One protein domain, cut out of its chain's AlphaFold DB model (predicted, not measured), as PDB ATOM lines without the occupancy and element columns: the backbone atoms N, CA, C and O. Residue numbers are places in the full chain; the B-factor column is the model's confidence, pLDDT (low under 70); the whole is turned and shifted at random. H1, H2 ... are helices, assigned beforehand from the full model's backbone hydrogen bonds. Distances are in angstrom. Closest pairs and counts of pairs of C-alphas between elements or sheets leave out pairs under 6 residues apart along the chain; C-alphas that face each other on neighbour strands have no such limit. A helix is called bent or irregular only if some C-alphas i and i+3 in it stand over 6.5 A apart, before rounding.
ATOM      1  N   CYS A  49      -5.909 -41.782 -56.826       87.75
ATOM      2  CA  CYS A  49      -7.197 -41.103 -57.006       87.75
ATOM      3  C   CYS A  49      -7.065 -39.573 -56.925       87.75
ATOM      4  O   CYS A  49      -7.986 -38.845 -57.294       87.75
ATOM      5  N   ILE A  50      -5.905 -39.072 -56.490       89.56
ATOM      6  CA  ILE A  50      -5.575 -37.649 -56.467       89.56
ATOM      7  C   ILE A  50      -4.781 -37.294 -57.718       89.56
ATOM      8  O   ILE A  50      -3.695 -37.811 -57.972       89.56
ATOM      9  N   THR A  51      -5.339 -36.382 -58.509       88.31
ATOM     10  CA  THR A  51      -4.682 -35.845 -59.704       88.31
ATOM     11  C   THR A  51      -3.733 -34.709 -59.339       88.31
ATOM     12  O   THR A  51      -3.879 -34.060 -58.304       88.31
ATOM     13  N   GLU A  52      -2.803 -34.373 -60.232       87.50
ATOM     14  CA  GLU A  52      -1.950 -33.189 -60.060       87.50
ATOM     15  C   GLU A  52      -2.754 -31.896 -59.902       87.50
ATOM     16  O   GLU A  52      -2.353 -31.004 -59.160       87.50
ATOM     17  N   LYS A  53      -3.901 -31.785 -60.585       88.19
ATOM     18  CA  LYS A  53      -4.807 -30.646 -60.417       88.19
ATOM     19  C   LYS A  53      -5.350 -30.591 -58.990       88.19
ATOM     20  O   LYS A  53      -5.275 -29.535 -58.376       88.19
ATOM     21  N   LEU A  54      -5.821 -31.722 -58.461       85.69
ATOM     22  CA  LEU A  54      -6.296 -31.804 -57.078       85.69
ATOM     23  C   LEU A  54      -5.181 -31.479 -56.083       85.69
ATOM     24  O   LEU A  54      -5.433 -30.739 -55.145       85.69
ATOM     25  N   ASN A  55      -3.946 -31.939 -56.308       87.62
ATOM     26  CA  ASN A  55      -2.810 -31.529 -55.478       87.62
ATOM     27  C   ASN A  55      -2.570 -30.017 -55.530       87.62
ATOM     28  O   ASN A  55      -2.369 -29.405 -54.488       87.62
ATOM     29  N   ARG A  56      -2.629 -29.383 -56.710       87.94
ATOM     30  CA  ARG A  56      -2.508 -27.916 -56.806       87.94
ATOM     31  C   ARG A  56      -3.595 -27.198 -56.010       87.94
ATOM     32  O   ARG A  56      -3.292 -26.218 -55.342       87.94
ATOM     33  N   ASP A  57      -4.827 -27.694 -56.073       84.56
ATOM     34  CA  ASP A  57      -5.956 -27.119 -55.342       84.56
ATOM     35  C   ASP A  57      -5.830 -27.363 -53.822       84.56
ATOM     36  O   ASP A  57      -6.143 -26.480 -53.027       84.56
ATOM     37  N   LEU A  58      -5.325 -28.531 -53.408       81.94
ATOM     38  CA  LEU A  58      -5.064 -28.889 -52.009       81.94
ATOM     39  C   LEU A  58      -3.943 -28.053 -51.381       81.94
ATOM     40  O   LEU A  58      -4.065 -27.661 -50.225       81.94
ATOM     41  N   MET A  59      -2.887 -27.777 -52.148       83.81
ATOM     42  CA  MET A  59      -1.727 -26.986 -51.723       83.81
ATOM     43  C   MET A  59      -1.937 -25.476 -51.877       83.81
ATOM     44  O   MET A  59      -1.063 -24.681 -51.523       83.81
ATOM     45  N   ALA A  60      -3.070 -25.052 -52.441       86.38
ATOM     46  CA  ALA A  60      -3.404 -23.643 -52.545       86.38
ATOM     47  C   ALA A  60      -3.668 -23.044 -51.156       86.38
ATOM     48  O   ALA A  60      -4.148 -23.712 -50.240       86.38
ATOM     49  N   LYS A  61      -3.397 -21.742 -51.019       88.38
ATOM     50  CA  LYS A  61      -3.716 -21.008 -49.791       88.38
ATOM     51  C   LYS A  61      -5.211 -21.091 -49.488       88.38
ATOM     52  O   LYS A  61      -6.038 -20.883 -50.377       88.38
ATOM     53  N   PHE A  62      -5.526 -21.319 -48.219       88.31
ATOM     54  CA  PHE A  62      -6.885 -21.293 -47.707       88.31
ATOM     55  C   PHE A  62      -7.466 -19.890 -47.817       88.31
ATOM     56  O   PHE A  62      -6.781 -18.896 -47.550       88.31
ATOM     57  N   LYS A  63      -8.742 -19.826 -48.190       89.94
ATOM     58  CA  LYS A  63      -9.500 -18.584 -48.335       89.94
ATOM     59  C   LYS A  63     -10.498 -18.395 -47.195       89.94
ATOM     60  O   LYS A  63     -10.925 -19.356 -46.556       89.94
ATOM     61  N   VAL A  64     -10.899 -17.143 -46.979       86.62
ATOM     62  CA  VAL A  64     -11.908 -16.751 -45.977       86.62
ATOM     63  C   VAL A  64     -13.188 -17.564 -46.156       86.62
ATOM     64  O   VAL A  64     -13.730 -18.093 -45.188       86.62
ATOM     65  N   GLU A  65     -13.647 -17.723 -47.396       86.19
ATOM     66  CA  GLU A  65     -14.904 -18.401 -47.702       86.19
ATOM     67  C   GLU A  65     -14.848 -19.884 -47.323       86.19
ATOM     68  O   GLU A  65     -15.814 -20.412 -46.775       86.19
ATOM     69  N   GLU A  66     -13.709 -20.549 -47.549       83.69
ATOM     70  CA  GLU A  66     -13.515 -21.954 -47.175       83.69
ATOM     71  C   GLU A  66     -13.587 -22.143 -45.656       83.69
ATOM     72  O   GLU A  66     -14.220 -23.086 -45.181       83.69
ATOM     73  N   VAL A  67     -12.978 -21.230 -44.892       83.62
ATOM     74  CA  VAL A  67     -12.996 -21.262 -43.423       83.62
ATOM     75  C   VAL A  67     -14.411 -21.030 -42.895       83.62
ATOM     76  O   VAL A  67     -14.888 -21.796 -42.058       83.62
ATOM     77  N   VAL A  68     -15.121 -20.029 -43.419       81.44
ATOM     78  CA  VAL A  68     -16.499 -19.721 -43.006       81.44
ATOM     79  C   VAL A  68     -17.445 -20.881 -43.320       81.44
ATOM     80  O   VAL A  68     -18.267 -21.244 -42.478       81.44
ATOM     81  N   VAL A  69     -17.331 -21.484 -44.508       80.94
ATOM     82  CA  VAL A  69     -18.127 -22.661 -44.890       80.94
ATOM     83  C   VAL A  69     -17.822 -23.842 -43.969       80.94
ATOM     84  O   VAL A  69     -18.755 -24.471 -43.471       80.94
ATOM     85  N   ALA A  70     -16.543 -24.114 -43.690       79.62
ATOM     86  CA  ALA A  70     -16.142 -25.202 -42.804       79.62
ATOM     87  C   ALA A  70     -16.712 -25.022 -41.388       79.62
ATOM     88  O   ALA A  70     -17.376 -25.924 -40.877       79.62
ATOM     89  N   ILE A  71     -16.543 -23.842 -40.783       75.44
ATOM     90  CA  ILE A  71     -17.045 -23.544 -39.432       75.44
ATOM     91  C   ILE A  71     -18.569 -23.693 -39.362       75.44
ATOM     92  O   ILE A  71     -19.085 -24.322 -38.440       75.44
ATOM     93  N   LYS A  72     -19.296 -23.187 -40.366       73.69
ATOM     94  CA  LYS A  72     -20.764 -23.292 -40.430       73.69
ATOM     95  C   LYS A  72     -21.278 -24.712 -40.696       73.69
ATOM     96  O   LYS A  72     -22.457 -24.968 -40.478       73.69
ATOM     97  N   SER A  73     -20.426 -25.621 -41.173       71.88
ATOM     98  CA  SER A  73     -20.798 -27.013 -41.474       71.88
ATOM     99  C   SER A  73     -20.647 -27.980 -40.293       71.88
ATOM    100  O   SER A  73     -21.118 -29.115 -40.369       71.88
ATOM    101  N   ILE A  74     -20.025 -27.551 -39.190       67.00
ATOM    102  CA  ILE A  74     -19.943 -28.347 -37.961       67.00
ATOM    103  C   ILE A  74     -21.350 -28.423 -37.345       67.00
ATOM    104  O   ILE A  74     -22.000 -27.401 -37.133       67.00
ATOM    105  N   ALA A  75     -21.836 -29.647 -37.096       57.00
ATOM    106  CA  ALA A  75     -23.181 -29.924 -36.582       57.00
ATOM    107  C   ALA A  75     -23.534 -29.069 -35.340       57.00
ATOM    108  O   ALA A  75     -22.635 -28.747 -34.559       57.00
ATOM    109  N   PRO A  76     -24.824 -28.741 -35.104       52.59
ATOM    110  CA  PRO A  76     -25.273 -27.720 -34.148       52.59
ATOM    111  C   PRO A  76     -25.200 -28.174 -32.678       52.59
ATOM    112  O   PRO A  76     -26.177 -28.137 -31.935       52.59
ATOM    113  N   LEU A  77     -24.024 -28.601 -32.230       48.31
ATOM    114  CA  LEU A  77     -23.725 -28.930 -30.845       48.31
ATOM    115  C   LEU A  77     -22.617 -28.011 -30.322       48.31
ATOM    116  O   LEU A  77     -21.551 -28.498 -29.955       48.31
ATOM    117  N   LYS A  78     -22.869 -26.690 -30.285       53.06
ATOM    118  CA  LYS A  78     -22.507 -25.789 -29.166       53.06
ATOM    119  C   LYS A  78     -22.840 -24.313 -29.443       53.06
ATOM    120  O   LYS A  78     -22.482 -23.775 -30.478       53.06
ATOM    121  N   ALA A  79     -23.444 -23.713 -28.411       43.56
ATOM    122  CA  ALA A  79     -23.646 -22.291 -28.115       43.56
ATOM    123  C   ALA A  79     -24.535 -21.471 -29.075       43.56
ATOM    124  O   ALA A  79     -24.088 -21.010 -30.110       43.56
ATOM    125  N   SER A  80     -25.785 -21.263 -28.630       42.94
ATOM    126  CA  SER A  80     -26.769 -20.246 -29.045       42.94
ATOM    127  C   SER A  80     -26.916 -19.981 -30.549       42.94
ATOM    128  O   SER A  80     -26.101 -19.311 -31.171       42.94
ATOM    129  N   GLY A  81     -28.048 -20.404 -31.119       49.81
ATOM    130  CA  GLY A  81     -28.480 -20.069 -32.483       49.81
ATOM    131  C   GLY A  81     -28.872 -18.598 -32.686       49.81
ATOM    132  O   GLY A  81     -29.887 -18.332 -33.321       49.81
ATOM    133  N   LYS A  82     -28.115 -17.649 -32.130       52.62
ATOM    134  CA  LYS A  82     -28.356 -16.212 -32.262       52.62
ATOM    135  C   LYS A  82     -27.050 -15.512 -32.634       52.62
ATOM    136  O   LYS A  82     -26.248 -15.235 -31.762       52.62
ATOM    137  N   ASP A  83     -26.849 -15.337 -33.938       59.47
ATOM    138  CA  ASP A  83     -26.080 -14.322 -34.683       59.47
ATOM    139  C   ASP A  83     -24.796 -13.657 -34.131       59.47
ATOM    140  O   ASP A  83     -24.279 -12.782 -34.812       59.47
ATOM    141  N   ASP A  84     -24.171 -14.059 -33.024       64.38
ATOM    142  CA  ASP A  84     -22.960 -13.402 -32.481       64.38
ATOM    143  C   ASP A  84     -21.688 -13.622 -33.336       64.38
ATOM    144  O   ASP A  84     -20.611 -13.101 -33.037       64.38
ATOM    145  N   TRP A  85     -21.795 -14.343 -34.460       73.06
ATOM    146  CA  TRP A  85     -20.716 -14.499 -35.444       73.06
ATOM    147  C   TRP A  85     -20.261 -13.162 -36.045       73.06
ATOM    148  O   TRP A  85     -19.105 -13.038 -36.430       73.06
ATOM    149  N   HIS A  86     -21.123 -12.139 -36.089       76.88
ATOM    150  CA  HIS A  86     -20.711 -10.796 -36.520       76.88
ATOM    151  C   HIS A  86     -19.713 -10.130 -35.554       76.88
ATOM    152  O   HIS A  86     -19.030  -9.193 -35.951       76.88
ATOM    153  N   ILE A  87     -19.628 -10.604 -34.304       76.81
ATOM    154  CA  ILE A  87     -18.739 -10.057 -33.271       76.81
ATOM    155  C   ILE A  87     -17.350 -10.692 -33.373       76.81
ATOM    156  O   ILE A  87     -16.347  -9.988 -33.353       76.81
ATOM    157  N   VAL A  88     -17.287 -12.023 -33.488       81.19
ATOM    158  CA  VAL A  88     -16.022 -12.785 -33.399       81.19
ATOM    159  C   VAL A  88     -15.574 -13.415 -34.719       81.19
ATOM    160  O   VAL A  88     -14.455 -13.915 -34.817       81.19
ATOM    161  N   GLY A  89     -16.424 -13.414 -35.748       82.12
ATOM    162  CA  GLY A  89     -16.204 -14.173 -36.978       82.12
ATOM    163  C   GLY A  89     -14.959 -13.747 -37.747       82.12
ATOM    164  O   GLY A  89     -14.222 -14.607 -38.231       82.12
ATOM    165  N   ASP A  90     -14.679 -12.445 -37.806       86.00
ATOM    166  CA  ASP A  90     -13.499 -11.909 -38.493       86.00
ATOM    167  C   ASP A  90     -12.200 -12.285 -37.776       86.00
ATOM    168  O   ASP A  90     -11.218 -12.663 -38.418       86.00
ATOM    169  N   GLU A  91     -12.187 -12.216 -36.442       85.69
ATOM    170  CA  GLU A  91     -11.021 -12.577 -35.631       85.69
ATOM    171  C   GLU A  91     -10.740 -14.078 -35.696       85.69
ATOM    172  O   GLU A  91      -9.604 -14.477 -35.953       85.69
ATOM    173  N   VAL A  92     -11.779 -14.905 -35.547       83.62
ATOM    174  CA  VAL A  92     -11.673 -16.366 -35.649       83.62
ATOM    175  C   VAL A  92     -11.228 -16.778 -37.051       83.62
ATOM    176  O   VAL A  92     -10.326 -17.600 -37.188       83.62
ATOM    177  N   THR A  93     -11.801 -16.184 -38.101       85.88
ATOM    178  CA  THR A  93     -11.434 -16.520 -39.485       85.88
ATOM    179  C   THR A  93      -9.992 -16.131 -39.789       85.88
ATOM    180  O   THR A  93      -9.252 -16.940 -40.347       85.88
ATOM    181  N   ARG A  94      -9.563 -14.929 -39.382       87.94
ATOM    182  CA  ARG A  94      -8.173 -14.479 -39.542       87.94
ATOM    183  C   ARG A  94      -7.210 -15.402 -38.807       87.94
ATOM    184  O   ARG A  94      -6.251 -15.874 -39.400       87.94
ATOM    185  N   TYR A  95      -7.524 -15.741 -37.561       84.88
ATOM    186  CA  TYR A  95      -6.720 -16.655 -36.761       84.88
ATOM    187  C   TYR A  95      -6.583 -18.045 -37.406       84.88
ATOM    188  O   TYR A  95      -5.478 -18.579 -37.499       84.88
ATOM    189  N   CYS A  96      -7.683 -18.615 -37.911       84.75
ATOM    190  CA  CYS A  96      -7.648 -19.869 -38.662       84.75
ATOM    191  C   CYS A  96      -6.805 -19.754 -39.938       84.75
ATOM    192  O   CYS A  96      -6.049 -20.670 -40.241       84.75
ATOM    193  N   LEU A  97      -6.914 -18.651 -40.683       86.94
ATOM    194  CA  LEU A  97      -6.141 -18.437 -41.909       86.94
ATOM    195  C   LEU A  97      -4.647 -18.292 -41.646       86.94
ATOM    196  O   LEU A  97      -3.861 -18.859 -42.403       86.94
ATOM    197  N   ASP A  98      -4.261 -17.576 -40.592       87.56
ATOM    198  CA  ASP A  98      -2.860 -17.424 -40.202       87.56
ATOM    199  C   ASP A  98      -2.243 -18.799 -39.923       87.56
ATOM    200  O   ASP A  98      -1.121 -19.088 -40.322       87.56
ATOM    201  N   ILE A  99      -3.001 -19.695 -39.300       83.56
ATOM    202  CA  ILE A  99      -2.552 -21.055 -39.010       83.56
ATOM    203  C   ILE A  99      -2.525 -21.928 -40.262       83.56
ATOM    204  O   ILE A  99      -1.498 -22.518 -40.586       83.56
ATOM    205  N   LEU A 100      -3.642 -21.995 -40.988       83.38
ATOM    206  CA  LEU A 100      -3.805 -22.868 -42.153       83.38
ATOM    207  C   LEU A 100      -2.874 -22.487 -43.313       83.38
ATOM    208  O   LEU A 100      -2.546 -23.333 -44.138       83.38
ATOM    209  N   ASN A 101      -2.440 -21.227 -43.378       87.31
ATOM    210  CA  ASN A 101      -1.488 -20.735 -44.371       87.31
ATOM    211  C   ASN A 101      -0.049 -20.629 -43.832       87.31
ATOM    212  O   ASN A 101       0.750 -19.880 -44.401       87.31
ATOM    213  N   ASN A 102       0.288 -21.368 -42.767       82.00
ATOM    214  CA  ASN A 102       1.636 -21.478 -42.191       82.00
ATOM    215  C   ASN A 102       2.247 -20.147 -41.701       82.00
ATOM    216  O   ASN A 102       3.464 -19.976 -41.700       82.00
ATOM    217  N   GLN A 103       1.417 -19.188 -41.292       82.25
ATOM    218  CA  GLN A 103       1.842 -17.896 -40.731       82.25
ATOM    219  C   GLN A 103       1.903 -17.915 -39.196       82.25
ATOM    220  O   GLN A 103       2.510 -17.031 -38.594       82.25
ATOM    221  N   ARG A 104       1.300 -18.922 -38.550       77.56
ATOM    222  CA  ARG A 104       1.284 -19.105 -37.095       77.56
ATOM    223  C   ARG A 104       1.358 -20.588 -36.726       77.56
ATOM    224  O   ARG A 104       0.806 -21.428 -37.428       77.56
ATOM    225  N   ASN A 105       2.034 -20.905 -35.621       73.19
ATOM    226  CA  ASN A 105       2.173 -22.275 -35.122       73.19
ATOM    227  C   ASN A 105       0.924 -22.708 -34.318       73.19
ATOM    228  O   ASN A 105       0.347 -21.921 -33.569       73.19
ATOM    229  N   VAL A 106       0.527 -23.972 -34.479       68.56
ATOM    230  CA  VAL A 106      -0.613 -24.649 -33.828       68.56
ATOM    231  C   VAL A 106      -0.288 -25.122 -32.407       68.56
ATOM    232  O   VAL A 106      -1.181 -25.572 -31.692       68.56
ATOM    233  N   GLU A 107       0.965 -25.027 -31.962       67.00
ATOM    234  CA  GLU A 107       1.416 -25.486 -30.641       67.00
ATOM    235  C   GLU A 107       0.562 -24.947 -29.478       67.00
ATOM    236  O   GLU A 107       0.353 -25.664 -28.500       67.00
ATOM    237  N   GLU A 108      -0.036 -23.757 -29.609       57.09
ATOM    238  CA  GLU A 108      -0.959 -23.205 -28.603       57.09
ATOM    239  C   GLU A 108      -2.381 -23.817 -28.642       57.09
ATOM    240  O   GLU A 108      -3.090 -23.798 -27.635       57.09
ATOM    241  N   ILE A 109      -2.800 -24.415 -29.766       56.44
ATOM    242  CA  ILE A 109      -4.150 -24.980 -30.000       56.44
ATOM    243  C   ILE A 109      -4.225 -26.490 -29.776       56.44
ATOM    244  O   ILE A 109      -5.319 -27.001 -29.535       56.44
ATOM    245  N   ASN A 110      -3.097 -27.210 -29.803       52.22
ATOM    246  CA  ASN A 110      -3.018 -28.683 -29.771       52.22
ATOM    247  C   ASN A 110      -3.667 -29.388 -28.551       52.22
ATOM    248  O   ASN A 110      -3.586 -30.605 -28.416       52.22
ATOM    249  N   LYS A 111      -4.381 -28.662 -27.683       51.25
ATOM    250  CA  LYS A 111      -5.367 -29.216 -26.739       51.25
ATOM    251  C   LYS A 111      -6.719 -29.565 -27.383       51.25
ATOM    252  O   LYS A 111      -7.552 -30.168 -26.710       51.25
ATOM    253  N   THR A 112      -6.950 -29.224 -28.653       39.22
ATOM    254  CA  THR A 112      -8.203 -29.528 -29.364       39.22
ATOM    255  C   THR A 112      -7.899 -30.229 -30.684       39.22
ATOM    256  O   THR A 112      -7.235 -29.665 -31.549       39.22
ATOM    257  N   SER A 113      -8.373 -31.468 -30.834       41.44
ATOM    258  CA  SER A 113      -8.213 -32.279 -32.043       41.44
ATOM    259  C   SER A 113      -8.820 -31.579 -33.259       41.44
ATOM    260  O   SER A 113     -10.041 -31.535 -33.406       41.44
ATOM    261  N   ILE A 114      -7.979 -31.058 -34.149       48.31
ATOM    262  CA  ILE A 114      -8.411 -30.625 -35.476       48.31
ATOM    263  C   ILE A 114      -8.251 -31.823 -36.410       48.31
ATOM    264  O   ILE A 114      -7.140 -32.199 -36.768       48.31
ATOM    265  N   VAL A 115      -9.370 -32.430 -36.806       47.69
ATOM    266  CA  VAL A 115      -9.401 -33.355 -37.945       47.69
ATOM    267  C   VAL A 115      -9.986 -32.589 -39.122       47.69
ATOM    268  O   VAL A 115     -11.191 -32.357 -39.182       47.69
ATOM    269  N   LEU A 116      -9.131 -32.187 -40.060       53.81
ATOM    270  CA  LEU A 116      -9.557 -31.647 -41.344       53.81
ATOM    271  C   LEU A 116      -9.200 -32.632 -42.453       53.81
ATOM    272  O   LEU A 116      -8.088 -32.615 -42.967       53.81
ATOM    273  N   VAL A 117     -10.182 -33.427 -42.882       53.78
ATOM    274  CA  VAL A 117     -10.215 -33.923 -44.266       53.78
ATOM    275  C   VAL A 117     -11.611 -33.735 -44.889       53.78
ATOM    276  O   VAL A 117     -12.242 -34.722 -45.236       53.78
ATOM    277  N   PRO A 118     -12.155 -32.510 -45.070       55.06
ATOM    278  CA  PRO A 118     -13.367 -32.328 -45.879       55.06
ATOM    279  C   PRO A 118     -13.072 -32.158 -47.377       55.06
ATOM    280  O   PRO A 118     -13.960 -32.370 -48.197       55.06
ATOM    281  N   LYS A 119     -11.845 -31.769 -47.764       58.47
ATOM    282  CA  LYS A 119     -11.581 -31.276 -49.132       58.47
ATOM    283  C   LYS A 119     -11.652 -32.346 -50.230       58.47
ATOM    284  O   LYS A 119     -11.908 -31.999 -51.377       58.47
ATOM    285  N   VAL A 120     -11.430 -33.625 -49.914       64.75
ATOM    286  CA  VAL A 120     -11.261 -34.679 -50.942       64.75
ATOM    287  C   VAL A 120     -11.973 -35.998 -50.660       64.75
ATOM    288  O   VAL A 120     -11.775 -36.952 -51.407       64.75
ATOM    289  N   LEU A 121     -12.841 -36.067 -49.640       65.69
ATOM    290  CA  LEU A 121     -13.563 -37.305 -49.295       65.69
ATOM    291  C   LEU A 121     -14.243 -37.933 -50.520       65.69
ATOM    292  O   LEU A 121     -14.123 -39.133 -50.729       65.69
ATOM    293  N   ASN A 122     -14.839 -37.117 -51.391       71.25
ATOM    294  CA  ASN A 122     -15.563 -37.594 -52.573       71.25
ATOM    295  C   ASN A 122     -14.679 -38.254 -53.648       71.25
ATOM    296  O   ASN A 122     -15.205 -38.983 -54.478       71.25
ATOM    297  N   TYR A 123     -13.367 -37.995 -53.666       75.19
ATOM    298  CA  TYR A 123     -12.442 -38.603 -54.635       75.19
ATOM    299  C   TYR A 123     -11.749 -39.849 -54.080       75.19
ATOM    300  O   TYR A 123     -11.262 -40.679 -54.842       75.19
ATOM    301  N   CYS A 124     -11.670 -39.956 -52.753       76.81
ATOM    302  CA  CYS A 124     -10.924 -40.997 -52.053       76.81
ATOM    303  C   CYS A 124     -11.810 -42.132 -51.530       76.81
ATOM    304  O   CYS A 124     -11.288 -43.174 -51.142       76.81
ATOM    305  N   ILE A 125     -13.122 -41.910 -51.454       77.19
ATOM    306  CA  ILE A 125     -14.074 -42.832 -50.847       77.19
ATOM    307  C   ILE A 125     -14.909 -43.515 -51.928       77.19
ATOM    308  O   ILE A 125     -15.489 -42.853 -52.785       77.19
TER     309      ILE A 125
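This is residues 49 to 125 of the 193 residues of the protein "Reverse transcriptase" of Gossypium australe (UniProt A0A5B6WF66). A loose, open array of helices: H2 and H3 cross steeply, while the short H1 and H4 lie towards the other end, where the first and last printed residues come near each other. A long stretch without a named element, residues 101 to 120, loops back from H3 to H4, and residues 72 to 88 stick out at the far end. The 77 printed residues hold four named helices, H1, H2, H3 and H4 along the chain, and no named strand; the class is all helix, with 37 residues, under half, in named elements. The whole is loose, with a radius of gyration of the C-alphas of 14.4 A, and only just elongated, spanning 41 by 27 by 24 A.

H1, residues 52 to 58, begins at C-alpha 52 at (-1.950, -33.189, -60.060) and is 9.6 A long. H2, residues 64 to 73, is 14.3 A long. H3, residues 85 to 100, is 20.0 A long from C-alpha 85 at (-20.716, -14.499, -35.444); it is irregular, with C-alphas 87 and 90 7.6 A apart. H4, residues 121 to 124, is 5.3 A long and ends at C-alpha 124 at (-10.924, -40.997, -52.053).

H1 touches no helix. H2 touches H3, which touches it with residues 93 to 97 alone; the closest C-alphas of the two, those of Val 67 and Thr 93, are 6.4 A apart. They run opposite ways at a steep tilt of 68 degrees, only just short of about perpendicular. H4 touches no helix. In H1 and H2 every O i to N i+4 pair is within hydrogen-bond range, in H3 10 of 12; H4 is too short for such a pair.

The C-alphas farthest apart, of Glu 52 and Lys 82, are 41.9 A apart; those of Cys 49 and Ile 125 are 9.4 A apart. The printed part has no cut. The link from H1 to H2 is tight; those from H2 to H3 and from H3 to H4 are long. The mean pLDDT of the printed part is 72.9, with residues 74 to 84 and 106 to 121 under 70.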